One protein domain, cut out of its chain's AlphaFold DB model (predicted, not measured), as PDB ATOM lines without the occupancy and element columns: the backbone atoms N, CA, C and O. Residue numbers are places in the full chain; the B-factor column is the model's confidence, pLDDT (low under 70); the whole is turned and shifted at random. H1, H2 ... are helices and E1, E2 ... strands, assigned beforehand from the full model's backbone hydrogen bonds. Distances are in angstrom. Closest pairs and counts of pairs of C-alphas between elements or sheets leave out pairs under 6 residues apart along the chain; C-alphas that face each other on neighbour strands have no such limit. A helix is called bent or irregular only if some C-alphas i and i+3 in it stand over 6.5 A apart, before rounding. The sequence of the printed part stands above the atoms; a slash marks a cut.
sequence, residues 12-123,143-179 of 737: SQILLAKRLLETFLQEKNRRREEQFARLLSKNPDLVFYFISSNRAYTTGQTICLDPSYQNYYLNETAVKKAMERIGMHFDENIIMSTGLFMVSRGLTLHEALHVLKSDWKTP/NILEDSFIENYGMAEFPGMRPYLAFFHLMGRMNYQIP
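Overview. This is residues 12 to 123 and 143 to 179 of the 737 residues of the protein "VWFA domain-containing protein" of Clostridiaceae bacterium (UniProt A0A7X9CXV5). What does the model look like? The long helix H5 runs through the middle, with a small three-stranded sheet, E1 E3 E2, over one side of it and the helical hairpin H6 and H7 crossing it on the side away from the sheet. H2 packs beside H5 on the same face of the sheet, and H1, H3 and H4 meet H5 at its residues 95 to 103. What is it made of? There are 149 printed residues with seven named helices and three named strands, in the order H1 H2 E1 E2 E3 H3 H4 H5 H6 H7, mostly helix with a mixed sheet. It is compact, with a radius of gyration of the C-alphas of 15.0 A, and spans 45 by 30 by 29 A.

Arrangement. How is the sheet paired? E1, residues 47 to 50, is the parallel neighbour of E3, residues 62 to 65, with N 49 and O 63 within hydrogen-bond range at 2.9 A. E3 and E2, residues 56 to 58, form an antiparallel hairpin, with N 57 and O 64 at 3.0 A. Which helices are on it? H2, residues 27 to 41, and H5, residues 92 to 117, are on the same face, two layers with helices on one face of a sheet. They touch at a steep tilt of 40 degrees, the closest C-alphas being those of Ser 41 and Leu 116, 4.7 A. What else touches H5? H5 is the hub, and H7, residues 159 to 175, touches it, the closest C-alphas being those of Tyr 164 and Gly 106, 5.1 A. H6, residues 143 to 157, touches H5, closest at the C-alphas of Ile 150 and Leu 113, 6.1 A. H3, residues 69 to 74, and H4, residues 76 to 85, touch H5, while H1, residues 12 to 24, only just does, with 3 pairs of C-alphas within 8 A. How are the helix backbones? Every O i to N i+4 pair is within hydrogen-bond range in H1, H2, H4 and H6, against 20 of 22 in H5, 11 of 13 in H7 and 0 of 2 in H3, where 2 of 3 O i to N i+3 pairs are.

Along the chain. Where are the anchors? H1 begins at C-alpha 12, (12.087, -49.006, 23.658), and H7 ends at C-alpha 175, (-0.448, -49.126, 40.614). Which elements are long? From first to last C-alpha H5 measures 36.4 A, with a kink of 27 degrees near residue 99, and H7 25.5 A. H3, H5 and H7 are irregular: C-alphas 70 and 73 are 8.5 A apart, 93 and 96 8.1 A, 160 and 163 7.2 A.

Size, cuts and confidence. Is it cut? Residues 124 to 142 are not printed, and C-alphas 123 and 143 are 11.3 A apart; of the links printed whole, none is long. Where is confidence low? The mean pLDDT of the printed part is 71.8, with 46 residues under 70, among them 12 to 19, 49 to 57 and 169 to 179.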
ATOM      1  N   SER A  12      12.641 -49.976  24.605       53.19
ATOM      2  CA  SER A  12      12.087 -49.006  23.658       53.19
ATOM      3  C   SER A  12      10.997 -48.131  24.283       53.19
ATOM      4  O   SER A  12      10.972 -46.930  24.021       53.19
ATOM      5  N   GLN A  13      10.142 -48.691  25.147       56.22
ATOM      6  CA  GLN A  13       9.145 -47.920  25.900       56.22
ATOM      7  C   GLN A  13       9.800 -46.956  26.897       56.22
ATOM      8  O   GLN A  13       9.376 -45.809  26.988       56.22
ATOM      9  N   ILE A  14      10.875 -47.367  27.576       56.38
ATOM     10  CA  ILE A  14      11.625 -46.495  28.501       56.38
ATOM     11  C   ILE A  14      12.251 -45.307  27.752       56.38
ATOM     12  O   ILE A  14      12.160 -44.162  28.197       56.38
ATOM     13  N   LEU A  15      12.860 -45.551  26.585       56.62
ATOM     14  CA  LEU A  15      13.462 -44.485  25.778       56.62
ATOM     15  C   LEU A  15      12.409 -43.507  25.230       56.62
ATOM     16  O   LEU A  15      12.647 -42.298  25.190       56.62
ATOM     17  N   LEU A  16      11.250 -44.025  24.816       63.78
ATOM     18  CA  LEU A  16      10.116 -43.214  24.373       63.78
ATOM     19  C   LEU A  16       9.568 -42.355  25.518       63.78
ATOM     20  O   LEU A  16       9.386 -41.153  25.338       63.78
ATOM     21  N   ALA A  17       9.384 -42.944  26.701       63.44
ATOM     22  CA  ALA A  17       8.933 -42.242  27.895       63.44
ATOM     23  C   ALA A  17       9.876 -41.105  28.305       63.44
ATOM     24  O   ALA A  17       9.413 -40.006  28.599       63.44
ATOM     25  N   LYS A  18      11.197 -41.327  28.238       60.78
ATOM     26  CA  LYS A  18      12.198 -40.289  28.514       60.78
ATOM     27  C   LYS A  18      12.039 -39.078  27.591       60.78
ATOM     28  O   LYS A  18      11.947 -37.952  28.068       60.78
ATOM     29  N   ARG A  19      11.960 -39.302  26.273       67.50
ATOM     30  CA  ARG A  19      11.773 -38.214  25.291       67.50
ATOM     31  C   ARG A  19      10.455 -37.474  25.498       67.50
ATOM     32  O   ARG A  19      10.375 -36.261  25.304       67.50
ATOM     33  N   LEU A  20       9.420 -38.214  25.872       72.62
ATOM     34  CA  LEU A  20       8.089 -37.686  26.118       72.62
ATOM     35  C   LEU A  20       8.069 -36.793  27.368       72.62
ATOM     36  O   LEU A  20       7.562 -35.675  27.297       72.62
ATOM     37  N   LEU A  21       8.709 -37.223  28.459       71.69
ATOM     38  CA  LEU A  21       8.888 -36.423  29.672       71.69
ATOM     39  C   LEU A  21       9.742 -35.170  29.418       71.69
ATOM     40  O   LEU A  21       9.349 -34.077  29.811       71.69
ATOM     41  N   GLU A  22      10.859 -35.287  28.694       70.50
ATOM     42  CA  GLU A  22      11.706 -34.141  28.311       70.50
ATOM     43  C   GLU A  22      10.935 -33.101  27.481       70.50
ATOM     44  O   GLU A  22      11.088 -31.894  27.671       70.50
ATOM     45  N   THR A  23      10.065 -33.560  26.579       71.56
ATOM     46  CA  THR A  23       9.193 -32.674  25.794       71.56
ATOM     47  C   THR A  23       8.119 -32.029  26.672       71.56
ATOM     48  O   THR A  23       7.727 -30.883  26.442       71.56
ATOM     49  N   PHE A  24       7.645 -32.741  27.696       75.31
ATOM     50  CA  PHE A  24       6.638 -32.239  28.619       75.31
ATOM     51  C   PHE A  24       7.186 -31.157  29.557       75.31
ATOM     52  O   PHE A  24       6.525 -30.139  29.735       75.31
ATOM     53  N   LEU A  25       8.406 -31.321  30.079       70.44
ATOM     54  CA  LEU A  25       9.052 -30.417  31.048       70.44
ATOM     55  C   LEU A  25       9.478 -29.049  30.475       70.44
ATOM     56  O   LEU A  25      10.187 -28.281  31.122       70.44
ATOM     57  N   GLN A  26       9.045 -28.711  29.262       75.50
ATOM     58  CA  GLN A  26       9.317 -27.419  28.647       75.50
ATOM     59  C   GLN A  26       8.563 -26.276  29.341       75.50
ATOM     60  O   GLN A  26       7.408 -26.409  29.753       75.50
ATOM     61  N   GLU A  27       9.184 -25.095  29.333       71.81
ATOM     62  CA  GLU A  27       8.657 -23.846  29.902       71.81
ATOM     63  C   GLU A  27       7.220 -23.523  29.456       71.81
ATOM     64  O   GLU A  27       6.406 -23.016  30.225       71.81
ATOM     65  N   LYS A  28       6.868 -23.869  28.214       78.00
ATOM     66  CA  LYS A  28       5.515 -23.684  27.676       78.00
ATOM     67  C   LYS A  28       4.451 -24.444  28.474       78.00
ATOM     68  O   LYS A  28       3.365 -23.907  28.681       78.00
ATOM     69  N   ASN A  29       4.729 -25.681  28.881       73.88
ATOM     70  CA  ASN A  29       3.781 -26.482  29.656       73.88
ATOM     71  C   ASN A  29       3.773 -26.048  31.121       73.88
ATOM     72  O   ASN A  29       2.687 -25.910  31.673       73.88
ATOM     73  N   ARG A  30       4.938 -25.701  31.691       81.50
ATOM     74  CA  ARG A  30       5.029 -25.090  33.029       81.50
ATOM     75  C   ARG A  30       4.106 -23.874  33.138       81.50
ATOM     76  O   ARG A  30       3.247 -23.837  34.007       81.50
ATOM     77  N   ARG A  31       4.191 -22.934  32.186       75.81
ATOM     78  CA  ARG A  31       3.329 -21.736  32.148       75.81
ATOM     79  C   ARG A  31       1.840 -22.055  32.024       75.81
ATOM     80  O   ARG A  31       1.021 -21.316  32.554       75.81
ATOM     81  N   ARG A  32       1.471 -23.127  31.315       83.06
ATOM     82  CA  ARG A  32       0.067 -23.559  31.188       83.06
ATOM     83  C   ARG A  32      -0.474 -24.148  32.488       83.06
ATOM     84  O   ARG A  32      -1.644 -23.938  32.794       83.06
ATOM     85  N   GLU A  33       0.342 -24.909  33.212       84.12
ATOM     86  CA  GLU A  33      -0.018 -25.409  34.544       84.12
ATOM     87  C   GLU A  33      -0.079 -24.257  35.554       84.12
ATOM     88  O   GLU A  33      -1.067 -24.128  36.265       84.12
ATOM     89  N   GLU A  34       0.890 -23.340  35.522       83.44
ATOM     90  CA  GLU A  34       0.936 -22.141  36.368       83.44
ATOM     91  C   GLU A  34      -0.295 -21.246  36.176       83.44
ATOM     92  O   GLU A  34      -0.967 -20.890  37.140       83.44
ATOM     93  N   GLN A  35      -0.643 -20.919  34.928       86.06
ATOM     94  CA  GLN A  35      -1.834 -20.118  34.621       86.06
ATOM     95  C   GLN A  35      -3.118 -20.788  35.111       86.06
ATOM     96  O   GLN A  35      -4.017 -20.117  35.613       86.06
ATOM     97  N   PHE A  36      -3.204 -22.110  34.974       88.06
ATOM     98  CA  PHE A  36      -4.342 -22.867  35.470       88.06
ATOM     99  C   PHE A  36      -4.412 -22.865  36.998       88.06
ATOM    100  O   PHE A  36      -5.483 -22.619  37.546       88.06
ATOM    101  N   ALA A  37      -3.283 -23.074  37.678       85.31
ATOM    102  CA  ALA A  37      -3.203 -23.034  39.132       85.31
ATOM    103  C   ALA A  37      -3.586 -21.654  39.685       85.31
ATOM    104  O   ALA A  37      -4.370 -21.577  40.627       85.31
ATOM    105  N   ARG A  38      -3.119 -20.561  39.065       86.75
ATOM    106  CA  ARG A  38      -3.497 -19.178  39.424       86.75
ATOM    107  C   ARG A  38      -4.988 -18.918  39.254       86.75
ATOM    108  O   ARG A  38      -5.618 -18.336  40.130       86.75
ATOM    109  N   LEU A  39      -5.558 -19.367  38.133       86.69
ATOM    110  CA  LEU A  39      -6.988 -19.218  37.868       86.69
ATOM    111  C   LEU A  39      -7.824 -19.945  38.928       86.69
ATOM    112  O   LEU A  39      -8.809 -19.397  39.416       86.69
ATOM    113  N   LEU A  40      -7.426 -21.171  39.274       83.62
ATOM    114  CA  LEU A  40      -8.161 -22.001  40.220       83.62
ATOM    115  C   LEU A  40      -8.014 -21.509  41.667       83.62
ATOM    116  O   LEU A  40      -9.016 -21.352  42.357       83.62
ATOM    117  N   SER A  41      -6.784 -21.236  42.105       81.69
ATOM    118  CA  SER A  41      -6.486 -20.754  43.462       81.69
ATOM    119  C   SER A  41      -6.911 -19.305  43.706       81.69
ATOM    120  O   SER A  41      -6.929 -18.864  44.850       81.69
ATOM    121  N   LYS A  42      -7.239 -18.553  42.645       82.62
ATOM    122  CA  LYS A  42      -7.491 -17.102  42.671       82.62
ATOM    123  C   LYS A  42      -6.314 -16.285  43.224       82.62
ATOM    124  O   LYS A  42      -6.504 -15.137  43.613       82.62
ATOM    125  N   ASN A  43      -5.105 -16.850  43.214       79.81
ATOM    126  CA  ASN A  43      -3.880 -16.181  43.632       79.81
ATOM    127  C   ASN A  43      -3.055 -15.783  42.390       79.81
ATOM    128  O   ASN A  43      -2.474 -16.660  41.744       79.81
ATOM    129  N   PRO A  44      -2.997 -14.488  42.017       79.00
ATOM    130  CA  PRO A  44      -2.257 -14.039  40.835       79.00
ATOM    131  C   PRO A  44      -0.732 -14.150  40.991       79.00
ATOM    132  O   PRO A  44      -0.038 -14.275  39.977       79.00
ATOM    133  N   ASP A  45      -0.234 -14.164  42.229       80.69
ATOM    134  CA  ASP A  45       1.191 -14.164  42.576       80.69
ATOM    135  C   ASP A  45       1.763 -15.576  42.754       80.69
ATOM    136  O   ASP A  45       2.960 -15.746  42.980       80.69
ATOM    137  N   LEU A  46       0.926 -16.609  42.603       73.56
ATOM    138  CA  LEU A  46       1.336 -17.999  42.763       73.56
ATOM    139  C   LEU A  46       2.462 -18.361  41.783       73.56
ATOM    140  O   LEU A  46       2.320 -18.216  40.562       73.56
ATOM    141  N   VAL A  47       3.570 -18.874  42.309       71.38
ATOM    142  CA  VAL A  47       4.727 -19.304  41.513       71.38
ATOM    143  C   VAL A  47       4.705 -20.822  41.338       71.38
ATOM    144  O   VAL A  47       4.278 -21.551  42.230       71.38
ATOM    145  N   PHE A  48       5.143 -21.323  40.181       79.19
ATOM    146  CA  PHE A  48       5.029 -22.741  39.843       79.19
ATOM    147  C   PHE A  48       6.336 -23.326  39.305       79.19
ATOM    148  O   PHE A  48       6.946 -22.763  38.390       79.19
ATOM    149  N   TYR A  49       6.725 -24.505  39.788       64.81
ATOM    150  CA  TYR A  49       7.942 -25.195  39.357       64.81
ATOM    151  C   TYR A  49       7.696 -26.663  39.018       64.81
ATOM    152  O   TYR A  49       6.965 -27.368  39.711       64.81
ATOM    153  N   PHE A  50       8.385 -27.136  37.975       67.19
ATOM    154  CA  PHE A  50       8.592 -28.567  37.788       67.19
ATOM    155  C   PHE A  50       9.840 -29.016  38.547       67.19
ATOM    156  O   PHE A  50      10.891 -28.380  38.446       67.19
ATOM    157  N   ILE A  51       9.724 -30.128  39.270       56.12
ATOM    158  CA  ILE A  51      10.824 -30.786  39.984       56.12
ATOM    159  C   ILE A  51      10.959 -32.240  39.514       56.12
ATOM    160  O   ILE A  51      10.071 -32.767  38.854       56.12
ATOM    161  N   SER A  52      12.079 -32.887  39.838       56.75
ATOM    162  CA  SER A  52      12.366 -34.284  39.470       56.75
ATOM    163  C   SER A  52      12.676 -35.140  40.702       56.75
ATOM    164  O   SER A  52      13.687 -35.843  40.745       56.75
ATOM    165  N   SER A  53      11.881 -34.974  41.760       52.38
ATOM    166  CA  SER A  53      12.064 -35.645  43.052       52.38
ATOM    167  C   SER A  53      10.887 -36.544  43.419       52.38
ATOM    168  O   SER A  53      10.725 -36.867  44.592       52.38
ATOM    169  N   ASN A  54      10.047 -36.905  42.445       59.44
ATOM    170  CA  ASN A  54       8.867 -37.743  42.616       59.44
ATOM    171  C   ASN A  54       7.942 -37.254  43.750       59.44
ATOM    172  O   ASN A  54       7.501 -38.025  44.599       59.44
ATOM    173  N   ARG A  55       7.712 -35.939  43.808       55.50
ATOM    174  CA  ARG A  55       6.903 -35.270  44.836       55.50
ATOM    175  C   ARG A  55       6.048 -34.174  44.207       55.50
ATOM    176  O   ARG A  55       6.433 -33.602  43.186       55.50
ATOM    177  N   ALA A  56       4.932 -33.869  44.853       63.00
ATOM    178  CA  ALA A  56       4.155 -32.654  44.654       63.00
ATOM    179  C   ALA A  56       3.873 -32.040  46.030       63.00
ATOM    180  O   ALA A  56       3.745 -32.785  47.001       63.00
ATOM    181  N   TYR A  57       3.939 -30.713  46.126       68.12
ATOM    182  CA  TYR A  57       3.607 -29.977  47.344       68.12
ATOM    183  C   TYR A  57       3.354 -28.493  47.048       68.12
ATOM    184  O   TYR A  57       3.837 -27.934  46.052       68.12
ATOM    185  N   THR A  58       2.683 -27.831  47.987       71.19
ATOM    186  CA  THR A  58       2.430 -26.392  47.984       71.19
ATOM    187  C   THR A  58       2.879 -25.734  49.287       71.19
ATOM    188  O   THR A  58       2.946 -26.352  50.345       71.19
ATOM    189  N   THR A  59       3.201 -24.447  49.206       65.88
ATOM    190  CA  THR A  59       3.531 -23.577  50.353       65.88
ATOM    191  C   THR A  59       2.518 -22.441  50.527       65.88
ATOM    192  O   THR A  59       2.756 -21.508  51.288       65.88
ATOM    193  N   GLY A  60       1.422 -22.455  49.760       70.31
ATOM    194  CA  GLY A  60       0.458 -21.349  49.674       70.31
ATOM    195  C   GLY A  60       0.862 -20.252  48.679       70.31
ATOM    196  O   GLY A  60       0.004 -19.686  48.005       70.31
ATOM    197  N   GLN A  61       2.165 -19.994  48.523       71.44
ATOM    198  CA  GLN A  61       2.710 -19.027  47.552       71.44
ATOM    199  C   GLN A  61       3.403 -19.693  46.356       71.44
ATOM    200  O   GLN A  61       3.506 -19.103  45.281       71.44
ATOM    201  N   THR A  62       3.875 -20.929  46.528       66.50
ATOM    202  CA  THR A  62       4.553 -21.699  45.481       66.50
ATOM    203  C   THR A  62       3.995 -23.115  45.395       66.50
ATOM    204  O   THR A  62       3.839 -23.760  46.431       66.50
ATOM    205  N   ILE A  63       3.770 -23.600  44.169       73.19
ATOM    206  CA  ILE A  63       3.470 -25.003  43.851       73.19
ATOM    207  C   ILE A  63       4.678 -25.638  43.156       73.19
ATOM    208  O   ILE A  63       5.175 -25.127  42.148       73.19
ATOM    209  N   CYS A  64       5.113 -26.786  43.663       67.00
ATOM    210  CA  CYS A  64       6.180 -27.589  43.081       67.00
ATOM    211  C   CYS A  64       5.641 -28.979  42.751       67.00
ATOM    212  O   CYS A  64       5.081 -29.634  43.626       67.00
ATOM    213  N   LEU A  65       5.839 -29.459  41.521       73.06
ATOM    214  CA  LEU A  65       5.380 -30.799  41.154       73.06
ATOM    215  C   LEU A  65       6.284 -31.538  40.181       73.06
ATOM    216  O   LEU A  65       6.916 -30.943  39.309       73.06
ATOM    217  N   ASP A  66       6.327 -32.857  40.340       72.06
ATOM    218  CA  ASP A  66       6.972 -33.783  39.419       72.06
ATOM    219  C   ASP A  66       5.920 -34.454  38.519       72.06
ATOM    220  O   ASP A  66       5.178 -35.325  38.982       72.06
ATOM    221  N   PRO A  67       5.845 -34.111  37.218       75.69
ATOM    222  CA  PRO A  67       4.924 -34.757  36.284       75.69
ATOM    223  C   PRO A  67       5.129 -36.273  36.155       75.69
ATOM    224  O   PRO A  67       4.214 -36.982  35.744       75.69
ATOM    225  N   SER A  68       6.315 -36.784  36.500       70.44
ATOM    226  CA  SER A  68       6.635 -38.212  36.488       70.44
ATOM    227  C   SER A  68       6.246 -38.946  37.772       70.44
ATOM    228  O   SER A  68       6.704 -40.068  37.982       70.44
ATOM    229  N   TYR A  69       5.377 -38.355  38.600       70.56
ATOM    230  CA  TYR A  69       4.943 -38.910  39.879       70.56
ATOM    231  C   TYR A  69       4.590 -40.405  39.804       70.56
ATOM    232  O   TYR A  69       3.752 -40.844  39.008       70.56
ATOM    233  N   GLN A  70       5.314 -41.182  40.607       65.88
ATOM    234  CA  GLN A  70       5.340 -42.640  40.723       65.88
ATOM    235  C   GLN A  70       5.397 -43.385  39.380       65.88
ATOM    236  O   GLN A  70       5.036 -44.557  39.278       65.88
ATOM    237  N   ASN A  71       5.850 -42.701  38.329       70.31
ATOM    238  CA  ASN A  71       5.845 -43.150  36.947       70.31
ATOM    239  C   ASN A  71       4.485 -43.689  36.466       70.31
ATOM    240  O   ASN A  71       4.438 -44.562  35.599       70.31
ATOM    241  N   TYR A  72       3.368 -43.156  36.978       72.69
ATOM    242  CA  TYR A  72       2.018 -43.641  36.653       72.69
ATOM    243  C   TYR A  72       1.746 -43.722  35.149       72.69
ATOM    244  O   TYR A  72       1.157 -44.688  34.663       72.69
ATOM    245  N   TYR A  73       2.230 -42.742  34.387       77.31
ATOM    246  CA  TYR A  73       2.050 -42.677  32.938       77.31
ATOM    247  C   TYR A  73       2.740 -43.819  32.161       77.31
ATOM    248  O   TYR A  73       2.381 -44.057  31.008       77.31
ATOM    249  N   LEU A  74       3.696 -44.539  32.768       72.75
ATOM    250  CA  LEU A  74       4.344 -45.711  32.157       72.75
ATOM    251  C   LEU A  74       3.444 -46.951  32.161       72.75
ATOM    252  O   LEU A  74       3.650 -47.867  31.363       72.75
ATOM    253  N   ASN A  75       2.450 -46.999  33.049       72.69
ATOM    254  CA  ASN A  75       1.528 -48.119  33.156       72.69
ATOM    255  C   ASN A  75       0.377 -47.952  32.160       72.69
ATOM    256  O   ASN A  75      -0.745 -47.604  32.526       72.69
ATOM    257  N   GLU A  76       0.662 -48.207  30.881       75.06
ATOM    258  CA  GLU A  76      -0.292 -48.031  29.782       75.06
ATOM    259  C   GLU A  76      -1.632 -48.734  30.056       75.06
ATOM    260  O   GLU A  76      -2.691 -48.154  29.841       75.06
ATOM    261  N   THR A  77      -1.607 -49.950  30.605       73.38
ATOM    262  CA  THR A  77      -2.820 -50.704  30.947       73.38
ATOM    263  C   THR A  77      -3.654 -50.009  32.025       73.38
ATOM    264  O   THR A  77      -4.883 -49.987  31.920       73.38
ATOM    265  N   ALA A  78      -3.020 -49.452  33.060       70.12
ATOM    266  CA  ALA A  78      -3.727 -48.683  34.082       70.12
ATOM    267  C   ALA A  78      -4.278 -47.376  33.504       70.12
ATOM    268  O   ALA A  78      -5.446 -47.074  33.738       70.12
ATOM    269  N   VAL A  79      -3.500 -46.670  32.674       77.38
ATOM    270  CA  VAL A  79      -3.945 -45.446  31.989       77.38
ATOM    271  C   VAL A  79      -5.171 -45.730  31.115       77.38
ATOM    272  O   VAL A  79      -6.173 -45.030  31.254       77.38
ATOM    273  N   LYS A  80      -5.145 -46.799  30.299       78.56
ATOM    274  CA  LYS A  80      -6.290 -47.255  29.481       78.56
ATOM    275  C   LYS A  80      -7.525 -47.466  30.341       78.56
ATOM    276  O   LYS A  80      -8.553 -46.830  30.133       78.56
ATOM    277  N   LYS A  81      -7.405 -48.320  31.357       74.12
ATOM    278  CA  LYS A  81      -8.526 -48.671  32.236       74.12
ATOM    279  C   LYS A  81      -9.059 -47.471  33.012       74.12
ATOM    280  O   LYS A  81     -10.263 -47.389  33.242       74.12
ATOM    281  N   ALA A  82      -8.189 -46.562  33.448       72.00
ATOM    282  CA  ALA A  82      -8.593 -45.349  34.142       72.00
ATOM    283  C   ALA A  82      -9.365 -44.414  33.202       72.00
ATOM    284  O   ALA A  82     -10.451 -43.967  33.566       72.00
ATOM    285  N   MET A  83      -8.869 -44.198  31.978       76.62
ATOM    286  CA  MET A  83      -9.540 -43.387  30.955       76.62
ATOM    287  C   MET A  83     -10.892 -43.975  30.531       76.62
ATOM    288  O   MET A  83     -11.883 -43.252  30.482       76.62
ATOM    289  N   GLU A  84     -10.970 -45.289  30.310       76.12
ATOM    290  CA  GLU A  84     -12.232 -45.978  30.001       76.12
ATOM    291  C   GLU A  84     -13.262 -45.794  31.122       76.12
ATOM    292  O   GLU A  84     -14.426 -45.491  30.862       76.12
ATOM    293  N   ARG A  85     -12.838 -45.929  32.386       72.94
ATOM    294  CA  ARG A  85     -13.723 -45.798  33.555       72.94
ATOM    295  C   ARG A  85     -14.282 -44.394  33.749       72.94
ATOM    296  O   ARG A  85     -15.397 -44.271  34.246       72.94
ATOM    297  N   ILE A  86     -13.534 -43.360  33.374       73.75
ATOM    298  CA  ILE A  86     -14.016 -41.970  33.411       73.75
ATOM    299  C   ILE A  86     -14.742 -41.565  32.117       73.75
ATOM    300  O   ILE A  86     -15.130 -40.409  31.979       73.75
ATOM    301  N   GLY A  87     -14.927 -42.493  31.169       70.00
ATOM    302  CA  GLY A  87     -15.605 -42.238  29.896       70.00
ATOM    303  C   GLY A  87     -14.798 -41.378  28.917       70.00
ATOM    304  O   GLY A  87     -15.380 -40.744  28.039       70.00
ATOM    305  N   MET A  88     -13.473 -41.323  29.064       76.38
ATOM    306  CA  MET A  88     -12.589 -40.561  28.187       76.38
ATOM    307  C   MET A  88     -12.162 -41.414  26.991       76.38
ATOM    308  O   MET A  88     -11.582 -42.486  27.150       76.38
ATOM    309  N   HIS A  89     -12.401 -40.911  25.780       76.06
ATOM    310  CA  HIS A  89     -11.826 -41.485  24.567       76.06
ATOM    311  C   HIS A  89     -10.348 -41.100  24.446       76.06
ATOM    312  O   HIS A  89      -9.980 -39.947  24.666       76.06
ATOM    313  N   PHE A  90      -9.507 -42.056  24.060       73.38
ATOM    314  CA  PHE A  90      -8.078 -41.847  23.847       73.38
ATOM    315  C   PHE A  90      -7.606 -42.574  22.591       73.38
ATOM    316  O   PHE A  90      -8.169 -43.593  22.192       73.38
ATOM    317  N   ASP A  91      -6.557 -42.036  21.977       77.44
ATOM    318  CA  ASP A  91      -5.836 -42.678  20.883       77.44
ATOM    319  C   ASP A  91      -4.659 -43.469  21.467       77.44
ATOM    320  O   ASP A  91      -3.849 -42.940  22.239       77.44
ATOM    321  N   GLU A  92      -4.581 -44.751  21.109       76.31
ATOM    322  CA  GLU A  92      -3.541 -45.669  21.571       76.31
ATOM    323  C   GLU A  92      -2.126 -45.176  21.236       76.31
ATOM    324  O   GLU A  92      -1.193 -45.447  21.985       76.31
ATOM    325  N   ASN A  93      -1.957 -44.391  20.168       74.81
ATOM    326  CA  ASN A  93      -0.651 -43.881  19.746       74.81
ATOM    327  C   ASN A  93      -0.092 -42.784  20.662       74.81
ATOM    328  O   ASN A  93       1.119 -42.567  20.697       74.81
ATOM    329  N   ILE A  94      -0.954 -42.080  21.401       76.31
ATOM    330  CA  ILE A  94      -0.572 -40.946  22.263       76.31
ATOM    331  C   ILE A  94      -0.898 -41.195  23.732       76.31
ATOM    332  O   ILE A  94      -0.812 -40.283  24.556       76.31
ATOM    333  N   ILE A  95      -1.257 -42.422  24.090       80.19
ATOM    334  CA  ILE A  95      -1.785 -42.731  25.412       80.19
ATOM    335  C   ILE A  95      -0.828 -42.392  26.557       80.19
ATOM    336  O   ILE A  95      -1.266 -41.866  27.576       80.19
ATOM    337  N   MET A  96       0.478 -42.606  26.380       74.69
ATOM    338  CA  MET A  96       1.486 -42.242  27.382       74.69
ATOM    339  C   MET A  96       1.588 -40.723  27.562       74.69
ATOM    340  O   MET A  96       1.703 -40.251  28.690       74.69
ATOM    341  N   SER A  97       1.492 -39.941  26.479       80.62
ATOM    342  CA  SER A  97       1.465 -38.470  26.564       80.62
ATOM    343  C   SER A  97       0.188 -37.956  27.202       80.62
ATOM    344  O   SER A  97       0.245 -37.043  28.023       80.62
ATOM    345  N   THR A  98      -0.952 -38.556  26.863       82.62
ATOM    346  CA  THR A  98      -2.232 -38.217  27.480       82.62
ATOM    347  C   THR A  98      -2.201 -38.574  28.964       82.62
ATOM    348  O   THR A  98      -2.579 -37.752  29.787       82.62
ATOM    349  N   GLY A  99      -1.667 -39.743  29.327       81.25
ATOM    350  CA  GLY A  99      -1.467 -40.157  30.715       81.25
ATOM    351  C   GLY A  99      -0.580 -39.184  31.490       81.25
ATOM    352  O   GLY A  99      -0.969 -38.746  32.566       81.25
ATOM    353  N   LEU A 100       0.558 -38.772  30.919       83.12
ATOM    354  CA  LEU A 100       1.458 -37.800  31.548       83.12
ATOM    355  C   LEU A 100       0.773 -36.443  31.777       83.12
ATOM    356  O   LEU A 100       0.889 -35.864  32.856       83.12
ATOM    357  N   PHE A 101       0.011 -35.957  30.793       86.62
ATOM    358  CA  PHE A 101      -0.770 -34.729  30.942       86.62
ATOM    359  C   PHE A 101      -1.839 -34.858  32.031       86.62
ATOM    360  O   PHE A 101      -1.993 -33.953  32.845       86.62
ATOM    361  N   MET A 102      -2.556 -35.983  32.073       83.81
ATOM    362  CA  MET A 102      -3.594 -36.228  33.076       83.81
ATOM    363  C   MET A 102      -3.013 -36.299  34.494       83.81
ATOM    364  O   MET A 102      -3.607 -35.733  35.408       83.81
ATOM    365  N   VAL A 103      -1.846 -36.932  34.675       82.62
ATOM    366  CA  VAL A 103      -1.127 -36.964  35.961       82.62
ATOM    367  C   VAL A 103      -0.713 -35.556  36.374       82.62
ATOM    368  O   VAL A 103      -1.083 -35.113  37.457       82.62
ATOM    369  N   SER A 104      -0.019 -34.821  35.499       84.44
ATOM    370  CA  SER A 104       0.414 -33.454  35.807       84.44
ATOM    371  C   SER A 104      -0.769 -32.547  36.137       84.44
ATOM    372  O   SER A 104      -0.706 -31.810  37.111       84.44
ATOM    373  N   ARG A 105      -1.856 -32.611  35.357       87.31
ATOM    374  CA  ARG A 105      -3.052 -31.792  35.581       87.31
ATOM    375  C   ARG A 105      -3.751 -32.151  36.889       87.31
ATOM    376  O   ARG A 105      -4.249 -31.250  37.556       87.31
ATOM    377  N   GLY A 106      -3.789 -33.438  37.239       85.38
ATOM    378  CA  GLY A 106      -4.316 -33.927  38.514       85.38
ATOM    379  C   GLY A 106      -3.523 -33.393  39.706       85.38
ATOM    380  O   GLY A 106      -4.125 -32.848  40.624       85.38
ATOM    381  N   LEU A 107      -2.188 -33.448  39.640       83.50
ATOM    382  CA  LEU A 107      -1.304 -32.888  40.669       83.50
ATOM    383  C   LEU A 107      -1.464 -31.369  40.790       83.50
ATOM    384  O   LEU A 107      -1.687 -30.867  41.884       83.50
ATOM    385  N   THR A 108      -1.428 -30.630  39.673       86.44
ATOM    386  CA  THR A 108      -1.638 -29.171  39.687       86.44
ATOM    387  C   THR A 108      -2.974 -28.809  40.335       86.44
ATOM    388  O   THR A 108      -3.061 -27.847  41.091       86.44
ATOM    389  N   LEU A 109      -4.024 -29.564  40.007       87.12
ATOM    390  CA  LEU A 109      -5.363 -29.371  40.545       87.12
ATOM    391  C   LEU A 109      -5.401 -29.617  42.058       87.12
ATOM    392  O   LEU A 109      -5.910 -28.769  42.779       87.12
ATOM    393  N   HIS A 110      -4.838 -30.730  42.524       87.56
ATOM    394  CA  HIS A 110      -4.745 -31.078  43.942       87.56
ATOM    395  C   HIS A 110      -4.018 -29.982  44.747       87.56
ATOM    396  O   HIS A 110      -4.593 -29.399  45.665       87.56
ATOM    397  N   GLU A 111      -2.817 -29.583  44.321       86.56
ATOM    398  CA  GLU A 111      -2.023 -28.554  45.012       86.56
ATOM    399  C   GLU A 111      -2.684 -27.167  44.995       86.56
ATOM    400  O   GLU A 111      -2.626 -26.417  45.970       86.56
ATOM    401  N   ALA A 112      -3.346 -26.802  43.895       85.00
ATOM    402  CA  ALA A 112      -4.072 -25.536  43.809       85.00
ATOM    403  C   ALA A 112      -5.337 -25.525  44.683       85.00
ATOM    404  O   ALA A 112      -5.727 -24.460  45.168       85.00
ATOM    405  N   LEU A 113      -5.968 -26.685  44.912       83.12
ATOM    406  CA  LEU A 113      -7.088 -26.816  45.843       83.12
ATOM    407  C   LEU A 113      -6.632 -26.676  47.299       83.12
ATOM    408  O   LEU A 113      -7.353 -26.038  48.065       83.12
ATOM    409  N   HIS A 114      -5.433 -27.145  47.668       83.44
ATOM    410  CA  HIS A 114      -4.852 -26.807  48.973       83.44
ATOM    411  C   HIS A 114      -4.693 -25.287  49.138       83.44
ATOM    412  O   HIS A 114      -5.085 -24.751  50.165       83.44
ATOM    413  N   VAL A 115      -4.220 -24.551  48.123       82.69
ATOM    414  CA  VAL A 115      -4.126 -23.073  48.211       82.69
ATOM    415  C   VAL A 115      -5.503 -22.418  48.375       82.69
ATOM    416  O   VAL A 115      -5.642 -21.440  49.103       82.69
ATOM    417  N   LEU A 116      -6.524 -22.936  47.688       81.19
ATOM    418  CA  LEU A 116      -7.868 -22.358  47.701       81.19
ATOM    419  C   LEU A 116      -8.647 -22.671  48.985       81.19
ATOM    420  O   LEU A 116      -9.487 -21.870  49.400       81.19
ATOM    421  N   LYS A 117      -8.451 -23.870  49.541       74.81
ATOM    422  CA  LYS A 117      -9.342 -24.455  50.549       74.81
ATOM    423  C   LYS A 117      -8.668 -25.097  51.741       74.81
ATOM    424  O   LYS A 117      -9.378 -25.393  52.699       74.81
ATOM    425  N   SER A 118      -7.358 -25.315  51.708       67.12
ATOM    426  CA  SER A 118      -6.651 -25.755  52.899       67.12
ATOM    427  C   SER A 118      -6.259 -24.553  53.752       67.12
ATOM    428  O   SER A 118      -5.189 -23.965  53.646       67.12
ATOM    429  N   ASP A 119      -7.172 -24.205  54.644       59.72
ATOM    430  CA  ASP A 119      -6.914 -23.533  55.915       59.72
ATOM    431  C   ASP A 119      -6.496 -24.550  57.008       59.72
ATOM    432  O   ASP A 119      -6.479 -24.243  58.204       59.72
ATOM    433  N   TRP A 120      -6.151 -25.783  56.610       56.78
ATOM    434  CA  TRP A 120      -5.842 -26.889  57.504       56.78
ATOM    435  C   TRP A 120      -4.394 -26.819  57.997       56.78
ATOM    436  O   TRP A 120      -3.440 -27.156  57.303       56.78
ATOM    437  N   LYS A 121      -4.213 -26.402  59.250       50.97
ATOM    438  CA  LYS A 121      -2.975 -26.650  59.999       50.97
ATOM    439  C   LYS A 121      -3.190 -27.933  60.781       50.97
ATOM    440  O   LYS A 121      -4.020 -27.904  61.681       50.97
ATOM    441  N   THR A 122      -2.475 -29.019  60.470       48.06
ATOM    442  CA  THR A 122      -2.502 -30.275  61.242       48.06
ATOM    443  C   THR A 122      -2.158 -29.982  62.706       48.06
ATOM    444  O   THR A 122      -0.977 -29.820  63.032       48.06
ATOM    445  N   PRO A 123      -3.138 -29.875  63.618       46.88
ATOM    446  CA  PRO A 123      -2.844 -29.612  65.008       46.88
ATOM    447  C   PRO A 123      -2.557 -30.976  65.616       46.88
ATOM    448  O   PRO A 123      -3.491 -31.710  65.919       46.88
ATOM    449  N   ASN A 143      -3.143 -36.000  56.801       67.69
ATOM    450  CA  ASN A 143      -2.880 -35.660  55.406       67.69
ATOM    451  C   ASN A 143      -3.893 -36.347  54.481       67.69
ATOM    452  O   ASN A 143      -4.525 -35.688  53.669       67.69
ATOM    453  N   ILE A 144      -4.144 -37.651  54.655       67.94
ATOM    454  CA  ILE A 144      -5.076 -38.373  53.771       67.94
ATOM    455  C   ILE A 144      -6.512 -37.837  53.906       67.94
ATOM    456  O   ILE A 144      -7.254 -37.783  52.921       67.94
ATOM    457  N   LEU A 145      -6.932 -37.449  55.114       68.06
ATOM    458  CA  LEU A 145      -8.243 -36.833  55.316       68.06
ATOM    459  C   LEU A 145      -8.348 -35.449  54.676       68.06
ATOM    460  O   LEU A 145      -9.387 -35.137  54.091       68.06
ATOM    461  N   GLU A 146      -7.303 -34.636  54.801       74.06
ATOM    462  CA  GLU A 146      -7.218 -33.329  54.161       74.06
ATOM    463  C   GLU A 146      -7.304 -33.469  52.636       74.06
ATOM    464  O   GLU A 146      -8.192 -32.873  52.025       74.06
ATOM    465  N   ASP A 147      -6.480 -34.342  52.055       76.56
ATOM    466  CA  ASP A 147      -6.458 -34.662  50.625       76.56
ATOM    467  C   ASP A 147      -7.841 -35.133  50.149       76.56
ATOM    468  O   ASP A 147      -8.407 -34.630  49.175       76.56
ATOM    469  N   SER A 148      -8.465 -36.042  50.905       71.25
ATOM    470  CA  SER A 148      -9.809 -36.540  50.600       71.25
ATOM    471  C   SER A 148     -10.858 -35.427  50.638       71.25
ATOM    472  O   SER A 148     -11.788 -35.426  49.826       71.25
ATOM    473  N   PHE A 149     -10.755 -34.489  51.582       72.81
ATOM    474  CA  PHE A 149     -11.660 -33.346  51.680       72.81
ATOM    475  C   PHE A 149     -11.504 -32.411  50.477       72.81
ATOM    476  O   PHE A 149     -12.497 -32.137  49.796       72.81
ATOM    477  N   ILE A 150     -10.284 -31.956  50.174       76.94
ATOM    478  CA  ILE A 150     -10.054 -30.995  49.087       76.94
ATOM    479  C   ILE A 150     -10.417 -31.581  47.722       76.94
ATOM    480  O   ILE A 150     -10.938 -30.872  46.863       76.94
ATOM    481  N   GLU A 151     -10.214 -32.882  47.517       74.56
ATOM    482  CA  GLU A 151     -10.537 -33.544  46.259       74.56
ATOM    483  C   GLU A 151     -12.044 -33.717  46.099       74.56
ATOM    484  O   GLU A 151     -12.579 -33.459  45.019       74.56
ATOM    485  N   ASN A 152     -12.760 -34.085  47.167       70.06
ATOM    486  CA  ASN A 152     -14.221 -34.144  47.135       70.06
ATOM    487  C   ASN A 152     -14.838 -32.758  46.961       70.06
ATOM    488  O   ASN A 152     -15.781 -32.611  46.181       70.06
ATOM    489  N   TYR A 153     -14.275 -31.739  47.611       75.75
ATOM    490  CA  TYR A 153     -14.625 -30.346  47.367       75.75
ATOM    491  C   TYR A 153     -14.401 -29.975  45.895       75.75
ATOM    492  O   TYR A 153     -15.315 -29.489  45.232       75.75
ATOM    493  N   GLY A 154     -13.226 -30.291  45.346       71.38
ATOM    494  CA  GLY A 154     -12.884 -30.032  43.952       71.38
ATOM    495  C   GLY A 154     -13.837 -30.720  42.973       71.38
ATOM    496  O   GLY A 154     -14.298 -30.110  42.009       71.38
ATOM    497  N   MET A 155     -14.205 -31.975  43.243       69.44
ATOM    498  CA  MET A 155     -15.211 -32.697  42.466       69.44
ATOM    499  C   MET A 155     -16.613 -32.087  42.621       69.44
ATOM    500  O   MET A 155     -17.375 -32.072  41.651       69.44
ATOM    501  N   ALA A 156     -16.996 -31.609  43.802       66.81
ATOM    502  CA  ALA A 156     -18.313 -31.027  44.046       66.81
ATOM    503  C   ALA A 156     -18.471 -29.664  43.354       66.81
ATOM    504  O   ALA A 156     -19.391 -29.502  42.548       66.81
ATOM    505  N   GLU A 157     -17.545 -28.740  43.608       74.50
ATOM    506  CA  GLU A 157     -17.598 -27.350  43.142       74.50
ATOM    507  C   GLU A 157     -17.192 -27.179  41.681       74.50
ATOM    508  O   GLU A 157     -17.729 -26.320  40.979       74.50
ATOM    509  N   PHE A 158     -16.282 -28.023  41.184       76.50
ATOM    510  CA  PHE A 158     -15.798 -27.949  39.809       76.50
ATOM    511  C   PHE A 158     -16.131 -29.235  39.037       76.50
ATOM    512  O   PHE A 158     -15.253 -30.064  38.775       76.50
ATOM    513  N   PRO A 159     -17.387 -29.415  38.573       68.56
ATOM    514  CA  PRO A 159     -17.792 -30.602  37.818       68.56
ATOM    515  C   PRO A 159     -16.900 -30.918  36.610       68.56
ATOM    516  O   PRO A 159     -16.658 -32.087  36.315       68.56
ATOM    517  N   GLY A 160     -16.368 -29.887  35.940       71.44
ATOM    518  CA  GLY A 160     -15.454 -30.033  34.800       71.44
ATOM    519  C   GLY A 160     -14.063 -30.574  35.156       71.44
ATOM    520  O   GLY A 160     -13.327 -30.996  34.268       71.44
ATOM    521  N   MET A 161     -13.702 -30.589  36.439       75.38
ATOM    522  CA  MET A 161     -12.413 -31.072  36.938       75.38
ATOM    523  C   MET A 161     -12.464 -32.525  37.428       75.38
ATOM    524  O   MET A 161     -11.422 -33.176  37.528       75.38
ATOM    525  N   ARG A 162     -13.671 -33.074  37.641       69.88
ATOM    526  CA  ARG A 162     -13.901 -34.464  38.078       69.88
ATOM    527  C   ARG A 162     -13.102 -35.511  37.298       69.88
ATOM    528  O   ARG A 162     -12.547 -36.391  37.954       69.88
ATOM    529  N   PRO A 163     -12.995 -35.457  35.953       73.69
ATOM    530  CA  PRO A 163     -12.259 -36.480  35.212       73.69
ATOM    531  C   PRO A 163     -10.776 -36.557  35.592       73.69
ATOM    532  O   PRO A 163     -10.219 -37.648  35.591       73.69
ATOM    533  N   TYR A 164     -10.143 -35.436  35.956       79.56
ATOM    534  CA  TYR A 164      -8.720 -35.392  36.308       79.56
ATOM    535  C   TYR A 164      -8.452 -35.979  37.695       79.56
ATOM    536  O   TYR A 164      -7.585 -36.840  37.828       79.56
ATOM    537  N   LEU A 165      -9.238 -35.586  38.705       72.00
ATOM    538  CA  LEU A 165      -9.133 -36.156  40.055       72.00
ATOM    539  C   LEU A 165      -9.494 -37.648  40.056       72.00
ATOM    540  O   LEU A 165      -8.760 -38.470  40.594       72.00
ATOM    541  N   ALA A 166     -10.575 -38.024  39.362       68.62
ATOM    542  CA  ALA A 166     -10.989 -39.421  39.255       68.62
ATOM    543  C   ALA A 166      -9.949 -40.278  38.516       68.62
ATOM    544  O   ALA A 166      -9.690 -41.411  38.921       68.62
ATOM    545  N   PHE A 167      -9.334 -39.747  37.452       74.50
ATOM    546  CA  PHE A 167      -8.221 -40.407  36.774       74.50
ATOM    547  C   PHE A 167      -7.049 -40.640  37.730       74.50
ATOM    548  O   PHE A 167      -6.566 -41.766  37.835       74.50
ATOM    549  N   PHE A 168      -6.620 -39.597  38.446       72.44
ATOM    550  CA  PHE A 168      -5.491 -39.661  39.373       72.44
ATOM    551  C   PHE A 168      -5.725 -40.699  40.487       72.44
ATOM    552  O   PHE A 168      -4.881 -41.567  40.710       72.44
ATOM    553  N   HIS A 169      -6.927 -40.728  41.076       67.12
ATOM    554  CA  HIS A 169      -7.339 -41.744  42.058       67.12
ATOM    555  C   HIS A 169      -7.324 -43.167  41.514       67.12
ATOM    556  O   HIS A 169      -6.888 -44.105  42.184       67.12
ATOM    557  N   LEU A 170      -7.847 -43.354  40.302       64.50
ATOM    558  CA  LEU A 170      -7.890 -44.657  39.651       64.50
ATOM    559  C   LEU A 170      -6.480 -45.173  39.354       64.50
ATOM    560  O   LEU A 170      -6.231 -46.365  39.543       64.50
ATOM    561  N   MET A 171      -5.571 -44.287  38.939       69.56
ATOM    562  CA  MET A 171      -4.169 -44.616  38.689       69.56
ATOM    563  C   MET A 171      -3.451 -45.068  39.958       69.56
ATOM    564  O   MET A 171      -2.860 -46.147  39.937       69.56
ATOM    565  N   GLY A 172      -3.580 -44.327  41.067       62.62
ATOM    566  CA  GLY A 172      -3.011 -44.724  42.359       62.62
ATOM    567  C   GLY A 172      -3.436 -46.141  42.762       62.62
ATOM    568  O   GLY A 172      -2.595 -47.016  42.954       62.62
ATOM    569  N   ARG A 173      -4.746 -46.436  42.737       57.22
ATOM    570  CA  ARG A 173      -5.288 -47.767  43.095       57.22
ATOM    571  C   ARG A 173      -4.798 -48.903  42.199       57.22
ATOM    572  O   ARG A 173      -4.655 -50.034  42.659       57.22
ATOM    573  N   MET A 174      -4.633 -48.642  40.902       54.31
ATOM    574  CA  MET A 174      -4.205 -49.662  39.940       54.31
ATOM    575  C   MET A 174      -2.692 -49.904  39.969       54.31
ATOM    576  O   MET A 174      -2.257 -50.960  39.508       54.31
ATOM    577  N   ASN A 175      -1.899 -48.980  40.524       51.06
ATOM    578  CA  ASN A 175      -0.448 -49.126  40.614       51.06
ATOM    579  C   ASN A 175      -0.009 -50.068  41.754       51.06
ATOM    580  O   ASN A 175       0.929 -50.834  41.561       51.06
ATOM    581  N   TYR A 176      -0.755 -50.133  42.868       44.25
ATOM    582  CA  TYR A 176      -0.525 -51.083  43.979       44.25
ATOM    583  C   TYR A 176      -0.627 -52.571  43.591       44.25
ATOM    584  O   TYR A 176      -0.238 -53.449  44.353       44.25
ATOM    585  N   GLN A 177      -1.161 -52.891  42.410       37.97
ATOM    586  CA  GLN A 177      -1.278 -54.273  41.927       37.97
ATOM    587  C   GLN A 177      -0.035 -54.765  41.167       37.97
ATOM    588  O   GLN A 177      -0.062 -55.863  40.602       37.97
ATOM    589  N   ILE A 178       1.043 -53.973  41.118       34.66
ATOM    590  CA  ILE A 178       2.271 -54.311  40.395       34.66
ATOM    591  C   ILE A 178       3.479 -54.054  41.305       34.66
ATOM    592  O   ILE A 178       3.734 -52.904  41.646       34.66
ATOM    593  N   PRO A 179       4.267 -55.082  41.671       31.25
ATOM    594  CA  PRO A 179       5.531 -54.845  42.356       31.25
ATOM    595  C   PRO A 179       6.483 -54.079  41.425       31.25
ATOM    596  O   PRO A 179       6.657 -54.467  40.267       31.25
TER     597      PRO A 179